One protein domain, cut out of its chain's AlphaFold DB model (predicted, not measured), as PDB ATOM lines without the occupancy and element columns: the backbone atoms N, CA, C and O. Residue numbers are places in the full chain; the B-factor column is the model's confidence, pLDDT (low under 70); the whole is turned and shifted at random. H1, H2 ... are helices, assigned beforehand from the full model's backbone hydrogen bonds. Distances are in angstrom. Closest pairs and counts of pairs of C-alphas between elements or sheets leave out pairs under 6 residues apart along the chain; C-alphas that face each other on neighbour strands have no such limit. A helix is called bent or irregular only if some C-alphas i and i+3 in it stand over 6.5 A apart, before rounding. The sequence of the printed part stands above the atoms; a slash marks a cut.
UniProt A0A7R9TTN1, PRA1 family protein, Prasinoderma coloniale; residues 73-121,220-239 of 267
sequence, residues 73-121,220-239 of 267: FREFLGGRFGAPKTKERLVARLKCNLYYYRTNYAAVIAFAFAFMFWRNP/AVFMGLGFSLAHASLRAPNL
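This is residues 73 to 121 and 220 to 239 of the 267 residues of the protein "PRA1 family protein" of Prasinoderma coloniale (UniProt A0A7R9TTN1). Two helices, H3 and H4, lie side by side, slightly crossed and running opposite ways, and a third, H2, packs across the last part of H4 and makes a corner with the beginning of H3. A very short helix, H1, lies near the beginning of H3 but apart from H2 and H4, and a stretch with no named element, residues 78 to 86, leads from it to H2. The printed part has 69 residues, with four named helices in the order H1, H2, H3, H4 along the chain and no named strand, and its class is all helix, with 52 of the 69 printed residues in the helices. It is only just compact, close to loose, with a radius of gyration of the C-alphas of 13.0 A. The outline is elongated, with spans of 42 by 24 by 18 A.

The longest helix is H3, residues 102 to 119, which measures 25.8 A from its first to its last C-alpha. It begins with C-alpha 102 at (213.876, 199.147, 214.175) and ends with C-alpha 119 at (205.184, 175.912, 207.003). H4, residues 220 to 234, is 20.6 A long and ends with C-alpha 234 at (221.508, 191.282, 225.202). H2, residues 87 to 100, is 19.8 A long from first to last C-alpha. H1, residues 73 to 77, is 5.9 A long, and its C-alpha 73, the first one printed, stands at (223.565, 192.066, 208.931). No helix is bent or irregular.

H3 and H4 touch, with 20 pairs of C-alphas within 8 A. Their closest C-alphas are those of Ile 109 and Gly 224, 4.0 A apart. Their lines stand at a shallow tilt of 31 degrees, and they run opposite ways, with their centres 10.9 A apart. H4 also touches H2, with residues 229 to 234 alone. The closest C-alphas of H2 and H4 are those of Leu 94 and Ala 232, at 5.2 A. These two helices run opposite ways at a steep tilt of 66 degrees. H2 and H3 are close but not clearly touching, and their closest C-alphas, those of Leu 98 and Tyr 105, are 7.7 A apart. The lines of H2 and H3 are about perpendicular, at 82 degrees. H1 touches no helix. It is close to H3 but not clearly touching it, with 7.8 A between the closest C-alphas, those of Phe 76 and Asn 104. H1 is apart from H4, and apart from H2 too. In H1, H2 and H3 every pair of O i and N i+4 is within hydrogen-bond range, and in H4 10 of 11 are.

The two C-alphas farthest apart are those of Pro 121 and Leu 239, at 42.2 A. The first and last printed C-alphas, those of Phe 73 and Leu 239, are 17.0 A apart. Residues 122 to 219 of the chain are cut out and not printed, and C-alphas 121 and 220 stand 12.7 A apart across this cut. The link from H3 to H4 runs across the cut. Of the links that are printed whole, H2 to H3 is tight, with Tyr 101 alone between the helices, and H1 to H2 is short, with 9 residues. The full chain has 267 residues, and the printed part begins at residue 73 and ends at residue 239. The mean pLDDT of the printed part is 88.7, and one printed residue of this predicted model, Leu 239, is under 70.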
ATOM      1  N   PHE A  73     223.675 193.263 208.084       85.44
ATOM      2  CA  PHE A  73     223.565 192.066 208.931       85.44
ATOM      3  C   PHE A  73     224.809 191.786 209.776       85.44
ATOM      4  O   PHE A  73     224.687 191.355 210.919       85.44
ATOM      5  N   ARG A  74     226.008 192.081 209.255       86.06
ATOM      6  CA  ARG A  74     227.261 191.956 210.020       86.06
ATOM      7  C   ARG A  74     227.272 192.866 211.241       86.06
ATOM      8  O   ARG A  74     227.768 192.477 212.290       86.06
ATOM      9  N   GLU A  75     226.687 194.056 211.122       86.38
ATOM     10  CA  GLU A  75     226.508 194.934 212.267       86.38
ATOM     11  C   GLU A  75     225.440 194.347 213.190       86.38
ATOM     12  O   GLU A  75     225.716 194.164 214.368       86.38
ATOM     13  N   PHE A  76     224.272 193.978 212.662       86.12
ATOM     14  CA  PHE A  76     223.155 193.448 213.447       86.12
ATOM     15  C   PHE A  76     223.521 192.202 214.268       86.12
ATOM     16  O   PHE A  76     223.237 192.184 215.454       86.12
ATOM     17  N   LEU A  77     224.232 191.220 213.709       85.75
ATOM     18  CA  LEU A  77     224.562 189.960 214.395       85.75
ATOM     19  C   LEU A  77     225.986 189.906 214.969       85.75
ATOM     20  O   LEU A  77     226.225 189.173 215.915       85.75
ATOM     21  N   GLY A  78     226.940 190.682 214.449       76.62
ATOM     22  CA  GLY A  78     228.359 190.599 214.838       76.62
ATOM     23  C   GLY A  78     228.769 191.469 216.032       76.62
ATOM     24  O   GLY A  78     229.946 191.776 216.191       76.62
ATOM     25  N   GLY A  79     227.814 191.947 216.835       75.06
ATOM     26  CA  GLY A  79     228.101 192.832 217.969       75.06
ATOM     27  C   GLY A  79     228.400 192.079 219.262       75.06
ATOM     28  O   GLY A  79     228.242 190.868 219.362       75.06
ATOM     29  N   ARG A  80     228.810 192.817 220.298       81.94
ATOM     30  CA  ARG A  80     229.072 192.234 221.618       81.94
ATOM     31  C   ARG A  80     227.752 191.981 222.351       81.94
ATOM     32  O   ARG A  80     227.035 192.929 222.674       81.94
ATOM     33  N   PHE A  81     227.468 190.718 222.647       85.94
ATOM     34  CA  PHE A  81     226.328 190.308 223.468       85.94
ATOM     35  C   PHE A  81     226.756 190.101 224.920       85.94
ATOM     36  O   PHE A  81     227.873 189.669 225.204       85.94
ATOM     37  N   GLY A  82     225.873 190.422 225.857       84.19
ATOM     38  CA  GLY A  82     226.070 190.111 227.265       84.19
ATOM     39  C   GLY A  82     224.927 190.622 228.124       84.19
ATOM     40  O   GLY A  82     224.397 191.702 227.872       84.19
ATOM     41  N   ALA A  83     224.563 189.879 229.166       83.50
ATOM     42  CA  ALA A  83     223.464 190.255 230.050       83.50
ATOM     43  C   ALA A  83     223.773 191.565 230.818       83.50
ATOM     44  O   ALA A  83     224.866 191.719 231.379       83.50
ATOM     45  N   PRO A  84     222.855 192.550 230.837       84.00
ATOM     46  CA  PRO A  84     223.029 193.759 231.634       84.00
ATOM     47  C   PRO A  84     222.933 193.442 233.132       84.00
ATOM     48  O   PRO A  84     222.077 192.682 233.566       84.00
ATOM     49  N   LYS A  85     223.799 194.071 233.934       84.50
ATOM     50  CA  LYS A  85     223.868 193.852 235.392       84.50
ATOM     51  C   LYS A  85     222.799 194.612 236.192       84.50
ATOM     52  O   LYS A  85     222.605 194.315 237.362       84.50
ATOM     53  N   THR A  86     222.145 195.615 235.597       88.31
ATOM     54  CA  THR A  86     221.134 196.452 236.266       88.31
ATOM     55  C   THR A  86     219.912 196.667 235.375       88.31
ATOM     56  O   THR A  86     220.034 196.703 234.147       88.31
ATOM     57  N   LYS A  87     218.736 196.846 235.997       86.19
ATOM     58  CA  LYS A  87     217.459 197.080 235.300       86.19
ATOM     59  C   LYS A  87     217.491 198.352 234.447       86.19
ATOM     60  O   LYS A  87     217.085 198.324 233.293       86.19
ATOM     61  N   GLU A  88     218.077 199.430 234.960       85.69
ATOM     62  CA  GLU A  88     218.256 200.692 234.222       85.69
ATOM     63  C   GLU A  88     219.066 200.498 232.933       85.69
ATOM     64  O   GLU A  88     218.706 201.002 231.872       85.69
ATOM     65  N   ARG A  89     220.138 199.695 232.991       83.25
ATOM     66  CA  ARG A  89     220.950 199.381 231.807       83.25
ATOM     67  C   ARG A  89     220.202 198.501 230.817       83.25
ATOM     68  O   ARG A  89     220.416 198.659 229.621       83.25
ATOM     69  N   LEU A  90     219.369 197.579 231.294       86.62
ATOM     70  CA  LEU A  90     218.512 196.765 230.434       86.62
ATOM     71  C   LEU A  90     217.525 197.648 229.663       86.62
ATOM     72  O   LEU A  90     217.452 197.551 228.443       86.62
ATOM     73  N   VAL A  91     216.831 198.548 230.363       86.31
ATOM     74  CA  VAL A  91     215.861 199.473 229.760       86.31
ATOM     75  C   VAL A  91     216.544 200.412 228.765       86.31
ATOM     76  O   VAL A  91     216.088 200.533 227.631       86.31
ATOM     77  N   ALA A  92     217.683 201.003 229.133       85.31
ATOM     78  CA  ALA A  92     218.445 201.875 228.239       85.31
ATOM     79  C   ALA A  92     218.930 201.145 226.971       85.31
ATOM     80  O   ALA A  92     218.915 201.711 225.879       85.31
ATOM     81  N   ARG A  93     219.346 199.875 227.094       87.94
ATOM     82  CA  ARG A  93     219.718 199.035 225.943       87.94
ATOM     83  C   ARG A  93     218.534 198.746 225.047       87.94
ATOM     84  O   ARG A  93     218.665 198.879 223.836       87.94
ATOM     85  N   LEU A  94     217.405 198.378 225.646       87.81
ATOM     86  CA  LEU A  94     216.190 198.058 224.917       87.81
ATOM     87  C   LEU A  94     215.728 199.269 224.101       87.81
ATOM     88  O   LEU A  94     215.579 199.139 222.894       87.81
ATOM     89  N   LYS A  95     215.622 200.451 224.724       87.75
ATOM     90  CA  LYS A  95     215.249 201.709 224.051       87.75
ATOM     91  C   LYS A  95     216.216 202.059 222.914       87.75
ATOM     92  O   LYS A  95     215.796 202.220 221.771       87.75
ATOM     93  N   CYS A  96     217.520 202.077 223.201       85.94
ATOM     94  CA  CYS A  96     218.551 202.431 222.221       85.94
ATOM     95  C   CYS A  96     218.590 201.460 221.030       85.94
ATOM     96  O   CYS A  96     218.603 201.883 219.874       85.94
ATOM     97  N   ASN A  97     218.597 200.151 221.296       90.56
ATOM     98  CA  ASN A  97     218.678 199.145 220.245       90.56
ATOM     99  C   ASN A  97     217.381 199.073 219.435       90.56
ATOM    100  O   ASN A  97     217.475 198.920 218.220       90.56
ATOM    101  N   LEU A  98     216.207 199.188 220.076       88.56
ATOM    102  CA  LEU A  98     214.904 199.193 219.401       88.56
ATOM    103  C   LEU A  98     214.797 200.361 218.423       88.56
ATOM    104  O   LEU A  98     214.411 200.146 217.280       88.56
ATOM    105  N   TYR A  99     215.228 201.555 218.835       85.69
ATOM    106  CA  TYR A  99     215.289 202.716 217.952       85.69
ATOM    107  C   TYR A  99     216.279 202.505 216.796       85.69
ATOM    108  O   TYR A  99     215.937 202.688 215.629       85.69
ATOM    109  N   TYR A 100     217.503 202.063 217.100       85.75
ATOM    110  CA  TYR A 100     218.582 201.993 216.111       85.75
ATOM    111  C   TYR A 100     218.430 200.860 215.074       85.75
ATOM    112  O   TYR A 100     218.798 201.036 213.910       85.75
ATOM    113  N   TYR A 101     217.892 199.702 215.474       89.00
ATOM    114  CA  TYR A 101     217.694 198.521 214.618       89.00
ATOM    115  C   TYR A 101     216.213 198.259 214.279       89.00
ATOM    116  O   TYR A 101     215.873 197.148 213.874       89.00
ATOM    117  N   ARG A 102     215.330 199.258 214.415       89.06
ATOM    118  CA  ARG A 102     213.876 199.147 214.175       89.06
ATOM    119  C   ARG A 102     213.503 198.390 212.895       89.06
ATOM    120  O   ARG A 102     212.740 197.430 212.958       89.06
ATOM    121  N   THR A 103     214.101 198.749 211.757       89.69
ATOM    122  CA  THR A 103     213.817 198.132 210.451       89.69
ATOM    123  C   THR A 103     214.276 196.677 210.409       89.69
ATOM    124  O   THR A 103     213.586 195.819 209.865       89.69
ATOM    125  N   ASN A 104     215.413 196.360 211.035       92.62
ATOM    126  CA  ASN A 104     215.902 194.987 211.148       92.62
ATOM    127  C   ASN A 104     214.958 194.134 212.002       92.62
ATOM    128  O   ASN A 104     214.672 193.003 211.626       92.62
ATOM    129  N   TYR A 105     214.448 194.666 213.117       92.88
ATOM    130  CA  TYR A 105     213.468 193.951 213.940       92.88
ATOM    131  C   TYR A 105     212.143 193.756 213.211       92.88
ATOM    132  O   TYR A 105     211.608 192.652 213.235       92.88
ATOM    133  N   ALA A 106     211.651 194.774 212.502       91.50
ATOM    134  CA  ALA A 106     210.468 194.637 211.657       91.50
ATOM    135  C   ALA A 106     210.659 193.537 210.597       91.50
ATOM    136  O   ALA A 106     209.785 192.690 210.432       91.50
ATOM    137  N   ALA A 107     211.828 193.485 209.950       92.12
ATOM    138  CA  ALA A 107     212.162 192.438 208.987       92.12
ATOM    139  C   ALA A 107     212.241 191.043 209.629       92.12
ATOM    140  O   ALA A 107     211.732 190.084 209.057       92.12
ATOM    141  N   VAL A 108     212.828 190.915 210.825       94.12
ATOM    142  CA  VAL A 108     212.869 189.646 211.572       94.12
ATOM    143  C   VAL A 108     211.464 189.179 211.944       94.12
ATOM    144  O   VAL A 108     211.149 188.006 211.762       94.12
ATOM    145  N   ILE A 109     210.609 190.081 212.434       95.06
ATOM    146  CA  ILE A 109     209.215 189.770 212.763       95.06
ATOM    147  C   ILE A 109     208.474 189.326 211.500       95.06
ATOM    148  O   ILE A 109     207.874 188.254 211.496       95.06
ATOM    149  N   ALA A 110     208.566 190.092 210.410       95.19
ATOM    150  CA  ALA A 110     207.934 189.747 209.140       95.19
ATOM    151  C   ALA A 110     208.413 188.386 208.613       95.19
ATOM    152  O   ALA A 110     207.595 187.554 208.228       95.19
ATOM    153  N   PHE A 111     209.722 188.126 208.662       95.44
ATOM    154  CA  PHE A 111     210.302 186.849 208.254       95.44
ATOM    155  C   PHE A 111     209.829 185.690 209.136       95.44
ATOM    156  O   PHE A 111     209.474 184.638 208.613       95.44
ATOM    157  N   ALA A 112     209.769 185.870 210.458       96.31
ATOM    158  CA  ALA A 112     209.293 184.838 211.377       96.31
ATOM    159  C   ALA A 112     207.825 184.475 211.107       96.31
ATOM    160  O   ALA A 112     207.481 183.293 211.050       96.31
ATOM    161  N   PHE A 113     206.971 185.478 210.883       96.06
ATOM    162  CA  PHE A 113     205.576 185.266 210.501       96.06
ATOM    163  C   PHE A 113     205.469 184.572 209.141       96.06
ATOM    164  O   PHE A 113     204.784 183.556 209.031       96.06
ATOM    165  N   ALA A 114     206.186 185.065 208.128       96.25
ATOM    166  CA  ALA A 114     206.195 184.471 206.796       96.25
ATOM    167  C   ALA A 114     206.645 183.005 206.835       96.25
ATOM    168  O   ALA A 114     205.978 182.147 206.270       96.25
ATOM    169  N   PHE A 115     207.723 182.694 207.554       96.25
ATOM    170  CA  PHE A 115     208.242 181.336 207.683       96.25
ATOM    171  C   PHE A 115     207.263 180.399 208.407       96.25
ATOM    172  O   PHE A 115     207.008 179.288 207.938       96.25
ATOM    173  N   MET A 116     206.669 180.842 209.521       95.44
ATOM    174  CA  MET A 116     205.727 180.011 210.280       95.44
ATOM    175  C   MET A 116     204.449 179.716 209.499       95.44
ATOM    176  O   MET A 116     203.986 178.574 209.499       95.44
ATOM    177  N   PHE A 117     203.906 180.708 208.796       95.12
ATOM    178  CA  PHE A 117     202.717 180.518 207.972       95.12
ATOM    179  C   PHE A 117     203.005 179.859 206.625       95.12
ATOM    180  O   PHE A 117     202.124 179.211 206.074       95.12
ATOM    181  N   TRP A 118     204.232 179.938 206.114       96.00
ATOM    182  CA  TRP A 118     204.634 179.136 204.963       96.00
ATOM    183  C   TRP A 118     204.684 177.645 205.312       96.00
ATOM    184  O   TRP A 118     204.199 176.819 204.543       96.00
ATOM    185  N   ARG A 119     205.192 177.297 206.502       95.00
ATOM    186  CA  ARG A 119     205.184 175.912 207.003       95.00
ATOM    187  C   ARG A 119     203.768 175.390 207.258       95.00
ATOM    188  O   ARG A 119     203.527 174.195 207.119       95.00
ATOM    189  N   ASN A 120     202.847 176.265 207.658       93.88
ATOM    190  CA  ASN A 120     201.460 175.910 207.935       93.88
ATOM    191  C   ASN A 120     200.487 176.956 207.355       93.88
ATOM    192  O   ASN A 120     199.999 177.824 208.088       93.88
ATOM    193  N   PRO A 121     200.180 176.881 206.047       94.81
ATOM    194  CA  PRO A 121     199.291 177.844 205.399       94.81
ATOM    195  C   PRO A 121     197.836 177.695 205.865       94.81
ATOM    196  O   PRO A 121     197.076 178.661 205.851       94.81
ATOM    197  N   ALA A 220     205.261 181.960 215.874       95.75
ATOM    198  CA  ALA A 220     205.559 183.145 215.066       95.75
ATOM    199  C   ALA A 220     205.827 184.376 215.942       95.75
ATOM    200  O   ALA A 220     206.822 185.077 215.750       95.75
ATOM    201  N   VAL A 221     204.981 184.600 216.950       96.19
ATOM    202  CA  VAL A 221     205.137 185.676 217.935       96.19
ATOM    203  C   VAL A 221     206.411 185.478 218.754       96.19
ATOM    204  O   VAL A 221     207.202 186.410 218.890       96.19
ATOM    205  N   PHE A 222     206.647 184.269 219.265       95.50
ATOM    206  CA  PHE A 222     207.830 183.947 220.058       95.50
ATOM    207  C   PHE A 222     209.122 184.130 219.255       95.50
ATOM    208  O   PHE A 222     210.051 184.788 219.717       95.50
ATOM    209  N   MET A 223     209.179 183.619 218.025       94.19
ATOM    210  CA  MET A 223     210.363 183.750 217.176       94.19
ATOM    211  C   MET A 223     210.557 185.180 216.673       94.19
ATOM    212  O   MET A 223     211.687 185.644 216.627       94.19
ATOM    213  N   GLY A 224     209.494 185.905 216.323       94.56
ATOM    214  CA  GLY A 224     209.597 187.282 215.838       94.56
ATOM    215  C   GLY A 224     209.904 188.278 216.957       94.56
ATOM    216  O   GLY A 224     210.946 188.939 216.953       94.56
ATOM    217  N   LEU A 225     208.999 188.387 217.934       94.31
ATOM    218  CA  LEU A 225     209.128 189.337 219.042       94.31
ATOM    219  C   LEU A 225     210.133 188.859 220.083       94.31
ATOM    220  O   LEU A 225     210.965 189.650 220.520       94.31
ATOM    221  N   GLY A 226     210.098 187.581 220.462       94.31
ATOM    222  CA  GLY A 226     211.004 187.041 221.475       94.31
ATOM    223  C   GLY A 226     212.464 187.145 221.047       94.31
ATOM    224  O   GLY A 226     213.276 187.674 221.807       94.31
ATOM    225  N   PHE A 227     212.800 186.766 219.808       92.81
ATOM    226  CA  PHE A 227     214.155 186.970 219.285       92.81
ATOM    227  C   PHE A 227     214.529 188.454 219.234       92.81
ATOM    228  O   PHE A 227     215.618 188.820 219.665       92.81
ATOM    229  N   SER A 228     213.637 189.322 218.745       93.75
ATOM    230  CA  SER A 228     213.919 190.760 218.634       93.75
ATOM    231  C   SER A 228     214.179 191.403 219.999       93.75
ATOM    232  O   SER A 228     215.141 192.156 220.156       93.75
ATOM    233  N   LEU A 229     213.383 191.060 221.014       92.69
ATOM    234  CA  LEU A 229     213.552 191.541 222.386       92.69
ATOM    235  C   LEU A 229     214.795 190.944 223.058       92.69
ATOM    236  O   LEU A 229     215.530 191.662 223.741       92.69
ATOM    237  N   ALA A 230     215.081 189.656 222.843       90.94
ATOM    238  CA  ALA A 230     216.305 189.019 223.328       90.94
ATOM    239  C   ALA A 230     217.545 189.675 222.706       90.94
ATOM    240  O   ALA A 230     218.486 190.054 223.403       90.94
ATOM    241  N   HIS A 231     217.518 189.911 221.398       91.81
ATOM    242  CA  HIS A 231     218.580 190.606 220.692       91.81
ATOM    243  C   HIS A 231     218.755 192.042 221.212       91.81
ATOM    244  O   HIS A 231     219.864 192.445 221.565       91.81
ATOM    245  N   ALA A 232     217.666 192.805 221.338       89.75
ATOM    246  CA  ALA A 232     217.704 194.183 221.813       89.75
ATOM    247  C   ALA A 232     218.159 194.315 223.278       89.75
ATOM    248  O   ALA A 232     218.800 195.304 223.634       89.75
ATOM    249  N   SER A 233     217.875 193.329 224.130       88.19
ATOM    250  CA  SER A 233     218.281 193.332 225.543       88.19
ATOM    251  C   SER A 233     219.739 192.906 225.753       88.19
ATOM    252  O   SER A 233     220.472 193.520 226.542       88.19
ATOM    253  N   LEU A 234     220.178 191.866 225.042       87.62
ATOM    254  CA  LEU A 234     221.508 191.282 225.202       87.62
ATOM    255  C   LEU A 234     222.584 192.059 224.447       87.62
ATOM    256  O   LEU A 234     223.745 192.059 224.863       87.62
ATOM    257  N   ARG A 235     222.230 192.742 223.357       84.44
ATOM    258  CA  ARG A 235     223.195 193.490 222.556       84.44
ATOM    259  C   ARG A 235     223.685 194.739 223.285       84.44
ATOM    260  O   ARG A 235     222.904 195.594 223.709       84.44
ATOM    261  N   ALA A 236     225.003 194.880 223.407       81.56
ATOM    262  CA  ALA A 236     225.599 196.098 223.934       81.56
ATOM    263  C   ALA A 236     225.396 197.266 222.942       81.56
ATOM    264  O   ALA A 236     225.601 197.088 221.740       81.56
ATOM    265  N   PRO A 237     225.022 198.465 223.422       71.00
ATOM    266  CA  PRO A 237     224.753 199.604 222.556       71.00
ATOM    267  C   PRO A 237     226.075 200.088 221.950       71.00
ATOM    268  O   PRO A 237     227.018 200.405 222.679       71.00
ATOM    269  N   ASN A 238     226.150 200.111 220.619       70.75
ATOM    270  CA  ASN A 238     227.352 200.507 219.884       70.75
ATOM    271  C   ASN A 238     227.583 202.028 220.008       70.75
ATOM    272  O   ASN A 238     226.631 202.804 220.113       70.75
ATOM    273  N   LEU A 239     228.843 202.470 219.945       59.09
ATOM    274  CA  LEU A 239     229.207 203.883 219.841       59.09
ATOM    275  C   LEU A 239     228.514 204.545 218.642       59.09
ATOM    276  O   LEU A 239     228.000 205.648 218.768       59.09
TER     277      LEU A 239